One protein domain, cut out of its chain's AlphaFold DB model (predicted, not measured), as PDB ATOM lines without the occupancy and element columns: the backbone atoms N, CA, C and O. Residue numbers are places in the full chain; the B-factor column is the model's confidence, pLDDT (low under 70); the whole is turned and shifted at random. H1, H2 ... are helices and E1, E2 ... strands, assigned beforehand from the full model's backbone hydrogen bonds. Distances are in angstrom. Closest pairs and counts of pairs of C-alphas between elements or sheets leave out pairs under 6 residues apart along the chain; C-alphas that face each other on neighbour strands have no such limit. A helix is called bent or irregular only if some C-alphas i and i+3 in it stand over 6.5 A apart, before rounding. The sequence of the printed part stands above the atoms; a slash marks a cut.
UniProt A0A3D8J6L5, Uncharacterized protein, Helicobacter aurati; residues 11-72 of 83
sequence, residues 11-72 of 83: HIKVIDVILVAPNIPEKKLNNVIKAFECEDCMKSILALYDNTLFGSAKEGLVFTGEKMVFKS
ATOM      1  N   HIS A  11       4.072 -43.419  21.445       81.31
ATOM      2  CA  HIS A  11       5.468 -43.508  21.008       81.31
ATOM      3  C   HIS A  11       6.435 -43.939  22.120       81.31
ATOM      4  O   HIS A  11       7.621 -44.155  21.847       81.31
ATOM      5  N   ILE A  12       5.964 -44.078  23.365       79.31
ATOM      6  CA  ILE A  12       6.787 -44.570  24.466       79.31
ATOM      7  C   ILE A  12       7.103 -46.048  24.229       79.31
ATOM      8  O   ILE A  12       6.222 -46.889  24.067       79.31
ATOM      9  N   LYS A  13       8.394 -46.375  24.184       71.38
ATOM     10  CA  LYS A  13       8.851 -47.762  24.123       71.38
ATOM     11  C   LYS A  13       9.044 -48.266  25.545       71.38
ATOM     12  O   LYS A  13       9.636 -47.565  26.365       71.38
ATOM     13  N   VAL A  14       8.561 -49.476  25.825       64.44
ATOM     14  CA  VAL A  14       8.926 -50.194  27.051       64.44
ATOM     15  C   VAL A  14      10.440 -50.371  27.039       64.44
ATOM     16  O   VAL A  14      11.015 -50.777  26.029       64.44
ATOM     17  N   ILE A  15      11.086 -49.983  28.135       65.75
ATOM     18  CA  ILE A  15      12.539 -50.019  28.233       65.75
ATOM     19  C   ILE A  15      12.940 -51.290  28.983       65.75
ATOM     20  O   ILE A  15      12.873 -51.337  30.207       65.75
ATOM     21  N   ASP A  16      13.401 -52.307  28.252       64.31
ATOM     22  CA  ASP A  16      13.824 -53.615  28.794       64.31
ATOM     23  C   ASP A  16      15.190 -53.581  29.514       64.31
ATOM     24  O   ASP A  16      15.900 -54.581  29.604       64.31
ATOM     25  N   VAL A  17      15.604 -52.417  30.018       76.94
ATOM     26  CA  VAL A  17      16.959 -52.189  30.556       76.94
ATOM     27  C   VAL A  17      16.952 -51.938  32.070       76.94
ATOM     28  O   VAL A  17      17.925 -51.435  32.636       76.94
ATOM     29  N   ILE A  18      15.851 -52.285  32.745       87.69
ATOM     30  CA  ILE A  18      15.763 -52.232  34.206       87.69
ATOM     31  C   ILE A  18      16.248 -53.565  34.784       87.69
ATOM     32  O   ILE A  18      15.664 -54.615  34.530       87.69
ATOM     33  N   LEU A  19      17.315 -53.519  35.580       90.06
ATOM     34  CA  LEU A  19      17.818 -54.664  36.342       90.06
ATOM     35  C   LEU A  19      17.367 -54.525  37.793       90.06
ATOM     36  O   LEU A  19      17.498 -53.448  38.371       90.06
ATOM     37  N   VAL A  20      16.862 -55.607  38.383       92.31
ATOM     38  CA  VAL A  20      16.236 -55.603  39.714       92.31
ATOM     39  C   VAL A  20      16.926 -56.624  40.616       92.31
ATOM     40  O   VAL A  20      17.247 -57.729  40.176       92.31
ATOM     41  N   ALA A  21      17.169 -56.259  41.875       89.94
ATOM     42  CA  ALA A  21      17.757 -57.142  42.875       89.94
ATOM     43  C   ALA A  21      16.851 -58.367  43.143       89.94
ATOM     44  O   ALA A  21      15.626 -58.242  43.110       89.94
ATOM     45  N   PRO A  22      17.419 -59.558  43.409       88.44
ATOM     46  CA  PRO A  22      18.853 -59.851  43.531       88.44
ATOM     47  C   PRO A  22      19.561 -60.086  42.183       88.44
ATOM     48  O   PRO A  22      20.768 -60.305  42.153       88.44
ATOM     49  N   ASN A  23      18.843 -60.019  41.059       91.56
ATOM     50  CA  ASN A  23      19.324 -60.407  39.729       91.56
ATOM     51  C   ASN A  23      20.104 -59.285  39.017       91.56
ATOM     52  O   ASN A  23      19.923 -59.040  37.823       91.56
ATOM     53  N   ILE A  24      20.979 -58.586  39.743       90.94
ATOM     54  CA  ILE A  24      21.836 -57.534  39.187       90.94
ATOM     55  C   ILE A  24      23.253 -58.099  39.006       90.94
ATOM     56  O   ILE A  24      23.857 -58.534  39.986       90.94
ATOM     57  N   PRO A  25      23.836 -58.066  37.791       92.31
ATOM     58  CA  PRO A  25      25.213 -58.498  37.583       92.31
ATOM     59  C   PRO A  25      26.193 -57.687  38.437       92.31
ATOM     60  O   PRO A  25      26.202 -56.455  38.375       92.31
ATOM     61  N   GLU A  26      27.082 -58.371  39.155       91.69
ATOM     62  CA  GLU A  26      28.047 -57.755  40.080       91.69
ATOM     63  C   GLU A  26      28.892 -56.658  39.410       91.69
ATOM     64  O   GLU A  26      29.100 -55.581  39.964       91.69
ATOM     65  N   LYS A  27      29.306 -56.873  38.154       92.75
ATOM     66  CA  LYS A  27      30.037 -55.870  37.363       92.75
ATOM     67  C   LYS A  27      29.257 -54.559  37.211       92.75
ATOM     68  O   LYS A  27      29.853 -53.485  37.296       92.75
ATOM     69  N   LYS A  28      27.945 -54.633  36.964       91.69
ATOM     70  CA  LYS A  28      27.085 -53.448  36.830       91.69
ATOM     71  C   LYS A  28      26.844 -52.793  38.184       91.69
ATOM     72  O   LYS A  28      26.927 -51.574  38.268       91.69
ATOM     73  N   LEU A  29      26.651 -53.588  39.236       91.69
ATOM     74  CA  LEU A  29      26.533 -53.089  40.607       91.69
ATOM     75  C   LEU A  29      27.781 -52.288  41.022       91.69
ATOM     76  O   LEU A  29      27.669 -51.150  41.464       91.69
ATOM     77  N   ASN A  30      28.975 -52.825  40.764       91.94
ATOM     78  CA  ASN A  30      30.248 -52.149  41.032       91.94
ATOM     79  C   ASN A  30      30.419 -50.855  40.224       91.94
ATOM     80  O   ASN A  30      30.955 -49.868  40.730       91.94
ATOM     81  N   ASN A  31      29.967 -50.838  38.969       93.38
ATOM     82  CA  ASN A  31      29.974 -49.620  38.160       93.38
ATOM     83  C   ASN A  31      29.013 -48.566  38.713       93.38
ATOM     84  O   ASN A  31      29.384 -47.395  38.738       93.38
ATOM     85  N   VAL A  32      27.828 -48.971  39.177       91.31
ATOM     86  CA  VAL A  32      26.855 -48.076  39.810       91.31
ATOM     87  C   VAL A  32      27.436 -47.453  41.074       91.31
ATOM     88  O   VAL A  32      27.451 -46.232  41.178       91.31
ATOM     89  N   ILE A  33      27.973 -48.260  41.990       90.12
ATOM     90  CA  ILE A  33      28.541 -47.775  43.259       90.12
ATOM     91  C   ILE A  33      29.583 -46.684  43.004       90.12
ATOM     92  O   ILE A  33      29.513 -45.612  43.598       90.12
ATOM     93  N   LYS A  34      30.497 -46.936  42.058       90.62
ATOM     94  CA  LYS A  34      31.563 -45.997  41.689       90.62
ATOM     95  C   LYS A  34      31.049 -44.768  40.944       90.62
ATOM     96  O   LYS A  34      31.536 -43.670  41.168       90.62
ATOM     97  N   ALA A  35      30.115 -44.936  40.008       90.25
ATOM     98  CA  ALA A  35      29.656 -43.835  39.164       90.25
ATOM     99  C   ALA A  35      28.678 -42.906  39.892       90.25
ATOM    100  O   ALA A  35      28.669 -41.706  39.621       90.25
ATOM    101  N   PHE A  36      27.856 -43.448  40.789       88.12
ATOM    102  CA  PHE A  36      26.833 -42.721  41.542       88.12
ATOM    103  C   PHE A  36      27.289 -42.351  42.962       88.12
ATOM    104  O   PHE A  36      26.473 -41.820  43.710       88.12
ATOM    105  N   GLU A  37      28.554 -42.621  43.316       86.12
ATOM    106  CA  GLU A  37      29.156 -42.295  44.622       86.12
ATOM    107  C   GLU A  37      28.290 -42.810  45.787       86.12
ATOM    108  O   GLU A  37      27.937 -42.087  46.715       86.12
ATOM    109  N   CYS A  38      27.867 -44.076  45.688       76.88
ATOM    110  CA  CYS A  38      26.849 -44.675  46.560       76.88
ATOM    111  C   CYS A  38      27.388 -45.896  47.323       76.88
ATOM    112  O   CYS A  38      26.714 -46.916  47.463       76.88
ATOM    113  N   GLU A  39      28.630 -45.801  47.793       79.75
ATOM    114  CA  GLU A  39      29.336 -46.849  48.549       79.75
ATOM    115  C   GLU A  39      28.551 -47.264  49.798       79.75
ATOM    116  O   GLU A  39      28.357 -48.457  50.045       79.75
ATOM    117  N   ASP A  40      27.968 -46.287  50.491       77.38
ATOM    118  CA  ASP A  40      27.162 -46.500  51.695       77.38
ATOM    119  C   ASP A  40      25.815 -47.189  51.417       77.38
ATOM    120  O   ASP A  40      25.206 -47.774  52.313       77.38
ATOM    121  N   CYS A  41      25.338 -47.152  50.170       72.06
ATOM    122  CA  CYS A  41      24.012 -47.638  49.791       72.06
ATOM    123  C   CYS A  41      24.041 -48.968  49.025       72.06
ATOM    124  O   CYS A  41      22.994 -49.448  48.597       72.06
ATOM    125  N   MET A  42      25.211 -49.596  48.855       74.94
ATOM    126  CA  MET A  42      25.366 -50.822  48.056       74.94
ATOM    127  C   MET A  42      24.322 -51.895  48.400       74.94
ATOM    128  O   MET A  42      23.748 -52.517  47.509       74.94
ATOM    129  N   LYS A  43      24.070 -52.105  49.696       80.81
ATOM    130  CA  LYS A  43      23.132 -53.123  50.195       80.81
ATOM    131  C   LYS A  43      21.662 -52.742  50.029       80.81
ATOM    132  O   LYS A  43      20.806 -53.609  50.161       80.81
ATOM    133  N   SER A  44      21.366 -51.469  49.775       85.50
ATOM    134  CA  SER A  44      20.005 -50.959  49.628       85.50
ATOM    135  C   SER A  44      19.602 -50.733  48.173       85.50
ATOM    136  O   SER A  44      18.478 -50.293  47.948       85.50
ATOM    137  N   ILE A  45      20.463 -51.047  47.192       90.44
ATOM    138  CA  ILE A  45      20.134 -50.970  45.761       90.44
ATOM    139  C   ILE A  45      19.054 -52.005  45.422       90.44
ATOM    140  O   ILE A  45      19.255 -53.211  45.559       90.44
ATOM    141  N   LEU A  46      17.913 -51.513  44.939       92.56
ATOM    142  CA  LEU A  46      16.739 -52.303  44.568       92.56
ATOM    143  C   LEU A  46      16.659 -52.523  43.060       92.56
ATOM    144  O   LEU A  46      16.343 -53.620  42.602       92.56
ATOM    145  N   ALA A  47      16.944 -51.480  42.284       92.25
ATOM    146  CA  ALA A  47      16.895 -51.529  40.833       92.25
ATOM    147  C   ALA A  47      17.845 -50.506  40.209       92.25
ATOM    148  O   ALA A  47      18.175 -49.485  40.815       92.25
ATOM    149  N   LEU A  48      18.248 -50.761  38.970       91.25
ATOM    150  CA  LEU A  48      18.968 -49.801  38.145       91.25
ATOM    151  C   LEU A  48      18.381 -49.774  36.738       91.25
ATOM    152  O   LEU A  48      18.050 -50.812  36.170       91.25
ATOM    153  N   TYR A  49      18.268 -48.577  36.188       91.06
ATOM    154  CA  TYR A  49      18.005 -48.336  34.780       91.06
ATOM    155  C   TYR A  49      19.327 -47.928  34.138       91.06
ATOM    156  O   TYR A  49      19.881 -46.886  34.489       91.06
ATOM    157  N   ASP A  50      19.849 -48.752  33.233       89.25
ATOM    158  CA  ASP A  50      21.106 -48.471  32.539       89.25
ATOM    159  C   ASP A  50      20.838 -47.687  31.253       89.25
ATOM    160  O   ASP A  50      20.306 -48.224  30.285       89.25
ATOM    161  N   ASN A  51      21.230 -46.415  31.242       88.38
ATOM    162  CA  ASN A  51      21.069 -45.529  30.089       88.38
ATOM    163  C   ASN A  51      22.353 -45.401  29.251       88.38
ATOM    164  O   ASN A  51      22.453 -44.527  28.391       88.38
ATOM    165  N   THR A  52      23.376 -46.221  29.507       87.19
ATOM    166  CA  THR A  52      24.641 -46.125  28.768       87.19
ATOM    167  C   THR A  52      24.563 -46.835  27.418       87.19
ATOM    168  O   THR A  52      24.091 -47.966  27.326       87.19
ATOM    169  N   LEU A  53      25.132 -46.219  26.375       83.62
ATOM    170  CA  LEU A  53      25.163 -46.773  25.008       83.62
ATOM    171  C   LEU A  53      25.787 -48.179  24.922       83.62
ATOM    172  O   LEU A  53      25.430 -48.960  24.048       83.62
ATOM    173  N   PHE A  54      26.711 -48.501  25.834       85.75
ATOM    174  CA  PHE A  54      27.419 -49.786  25.882       85.75
ATOM    175  C   PHE A  54      27.019 -50.667  27.078       85.75
ATOM    176  O   PHE A  54      27.733 -51.615  27.406       85.75
ATOM    177  N   GLY A  55      25.920 -50.357  27.773       87.19
ATOM    178  CA  GLY A  55      25.394 -51.200  28.855       87.19
ATOM    179  C   GLY A  55      26.329 -51.353  30.066       87.19
ATOM    180  O   GLY A  55      26.380 -52.412  30.694       87.19
ATOM    181  N   SER A  56      27.111 -50.321  30.377       90.06
ATOM    182  CA  SER A  56      28.043 -50.277  31.507       90.06
ATOM    183  C   SER A  56      27.408 -49.896  32.851       90.06
ATOM    184  O   SER A  56      28.078 -50.050  33.869       90.06
ATOM    185  N   ALA A  57      26.161 -49.417  32.879       91.56
ATOM    186  CA  ALA A  57      25.437 -48.952  34.070       91.56
ATOM    187  C   ALA A  57      26.089 -47.775  34.816       91.56
ATOM    188  O   ALA A  57      25.861 -47.569  36.004       91.56
ATOM    189  N   LYS A  58      26.910 -46.983  34.123       91.94
ATOM    190  CA  LYS A  58      27.536 -45.771  34.679       91.94
ATOM    191  C   LYS A  58      26.652 -44.522  34.582       91.94
ATOM    192  O   LYS A  58      27.028 -43.475  35.096       91.94
ATOM    193  N   GLU A  59      25.507 -44.631  33.917       90.81
ATOM    194  CA  GLU A  59      24.518 -43.573  33.710       90.81
ATOM    195  C   GLU A  59      23.116 -44.179  33.733       90.81
ATOM    196  O   GLU A  59      22.936 -45.360  33.426       90.81
ATOM    197  N   GLY A  60      22.129 -43.348  34.047       90.44
ATOM    198  CA  GLY A  60      20.725 -43.706  34.162       90.44
ATOM    199  C   GLY A  60      20.198 -43.442  35.568       90.44
ATOM    200  O   GLY A  60      20.486 -42.393  36.150       90.44
ATOM    201  N   LEU A  61      19.399 -44.369  36.095       91.62
ATOM    202  CA  LEU A  61      18.758 -44.243  37.408       91.62
ATOM    203  C   LEU A  61      19.160 -45.393  38.321       91.62
ATOM    204  O   LEU A  61      19.250 -46.538  37.885       91.62
ATOM    205  N   VAL A  62      19.333 -45.088  39.600       92.19
ATOM    206  CA  VAL A  62      19.555 -46.067  40.663       92.19
ATOM    207  C   VAL A  62      18.482 -45.862  41.714       92.19
ATOM    208  O   VAL A  62      18.295 -44.750  42.206       92.19
ATOM    209  N   PHE A  63      17.784 -46.937  42.054       91.44
ATOM    210  CA  PHE A  63      16.763 -46.958  43.090       91.44
ATOM    211  C   PHE A  63      17.338 -47.638  44.321       91.44
ATOM    212  O   PHE A  63      17.780 -48.788  44.243       91.44
ATOM    213  N   THR A  64      17.317 -46.943  45.450       89.94
ATOM    214  CA  THR A  64      17.613 -47.526  46.757       89.94
ATOM    215  C   THR A  64      16.343 -47.599  47.600       89.94
ATOM    216  O   THR A  64      15.298 -47.081  47.205       89.94
ATOM    217  N   GLY A  65      16.425 -48.209  48.782       85.06
ATOM    218  CA  GLY A  65      15.331 -48.169  49.759       85.06
ATOM    219  C   GLY A  65      14.973 -46.763  50.265       85.06
ATOM    220  O   GLY A  65      13.900 -46.584  50.828       85.06
ATOM    221  N   GLU A  66      15.839 -45.767  50.059       84.25
ATOM    222  CA  GLU A  66      15.691 -44.424  50.643       84.25
ATOM    223  C   GLU A  66      15.559 -43.317  49.594       84.25
ATOM    224  O   GLU A  66      14.930 -42.290  49.848       84.25
ATOM    225  N   LYS A  67      16.179 -43.487  48.421       85.00
ATOM    226  CA  LYS A  67      16.254 -42.442  47.399       85.00
ATOM    227  C   LYS A  67      16.391 -43.008  45.993       85.00
ATOM    228  O   LYS A  67      16.829 -44.136  45.779       85.00
ATOM    229  N   MET A  68      16.070 -42.161  45.024       90.50
ATOM    230  CA  MET A  68      16.372 -42.382  43.616       90.50
ATOM    231  C   MET A  68      17.482 -41.419  43.197       90.50
ATOM    232  O   MET A  68      17.380 -40.216  43.435       90.50
ATOM    233  N   VAL A  69      18.534 -41.938  42.569       89.19
ATOM    234  CA  VAL A  69      19.665 -41.141  42.081       89.19
ATOM    235  C   VAL A  69      19.688 -41.192  40.561       89.19
ATOM    236  O   VAL A  69      19.707 -42.270  39.971       89.19
ATOM    237  N   PHE A  70      19.694 -40.023  39.925       90.25
ATOM    238  CA  PHE A  70      19.827 -39.878  38.479       90.25
ATOM    239  C   PHE A  70      21.223 -39.380  38.124       90.25
ATOM    240  O   PHE A  70      21.706 -38.408  38.705       90.25
ATOM    241  N   LYS A  71      21.847 -40.010  37.130       87.31
ATOM    242  CA  LYS A  71      23.109 -39.551  36.553       87.31
ATOM    243  C   LYS A  71      23.023 -39.621  35.039       87.31
ATOM    244  O   LYS A  71      22.831 -40.692  34.475       87.31
ATOM    245  N   SER A  72      23.225 -38.490  34.379       83.50
ATOM    246  CA  SER A  72      23.349 -38.413  32.925       83.50
ATOM    247  C   SER A  72      24.706 -37.828  32.575       83.50
ATOM    248  O   SER A  72      25.098 -36.810  33.149       83.50
TER     249      SER A  72
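What this domain is: This is residues 11 to 72 of the 83 residues of an uncharacterized protein of Helicobacter aurati (UniProt A0A3D8J6L5). A single antiparallel sheet of four strands has one helix, H1, laid across one of its faces, while its other face has no named helix over it. The short, irregular H2 sits at one end of the sheet, just before E2, and residues 11 to 17 form a tail leading away from the opposite end, along the longest axis. The printed part has 62 residues with two named helices and four named strands, in the order E1 H1 H2 E2 E3 E4, and the sheet's order is E1 - E2 - E3 - E4. The class is mixed, helices and strands. The whole is compact, with a radius of gyration of the C-alphas of 10.9 A, yet elongated in outline, spanning 37 by 21 by 21 A.

How they stand to each other: In the sheet, E2, residues 45 to 50, and E3, residues 60 to 64, are the inner strands and form an antiparallel hairpin at 173 degrees, with N 49 and O 61 within hydrogen-bond range at 2.8 A. E4, residues 68 to 71, is an edge strand and forms a hairpin with E3, antiparallel at 156 degrees; N 62 and O 69 are 2.9 A apart. E2, E3 and E4 make a meander, each strand the antiparallel neighbour of the one before. The other edge strand, E1, residues 18 to 20, is antiparallel to E2 at 160 degrees, with N 19 and O 48 at 2.9 A. E1 and E4 are apart. H1, residues 26 to 35, is on the sheet at a height of 9.7 A, over E2 and, only just, over E3, with 3 of its C-alphas falling on E3. It runs across the strands, at 84 degrees to E2 on the local plane. The closest C-alphas of H1 and E3, those of Val 32 and Val 62, are 7.6 A apart. H2, residues 39 to 44, only grazes the sheet, with its residues 41 to 44. H1 and H2 touch, the closest C-alphas being those of Ile 33 and Glu 39 at 5.4 A; they run opposite ways at a steep tilt of 46 degrees. In H1 every O i to N i+4 pair is within hydrogen-bond range; in H2 0 of 2 are, beside 1 of 3 O i to N i+3 pairs.

Where its parts are: E2 and E3 each measure 13.5 A from first to last C-alpha, H1 14.0 A, H2 10.3 A, E4 10.2 A and E1 6.5 A. E1 begins at C-alpha 18, (15.763, -52.232, 34.206), and E4 ends at C-alpha 71, (23.109, -39.551, 36.553). H2 is irregular: C-alphas 40 and 43 are 7.9 A apart.

The domain as a whole: The two C-alphas farthest apart, those of His 11 and Asp 40, are 37.7 A apart. The printed part has no cut. The link from E2 to E3 is short, with 9 residues; the other links are tight. Mean pLDDT of the printed part is 86.4, and residues 14 to 16 are under 70.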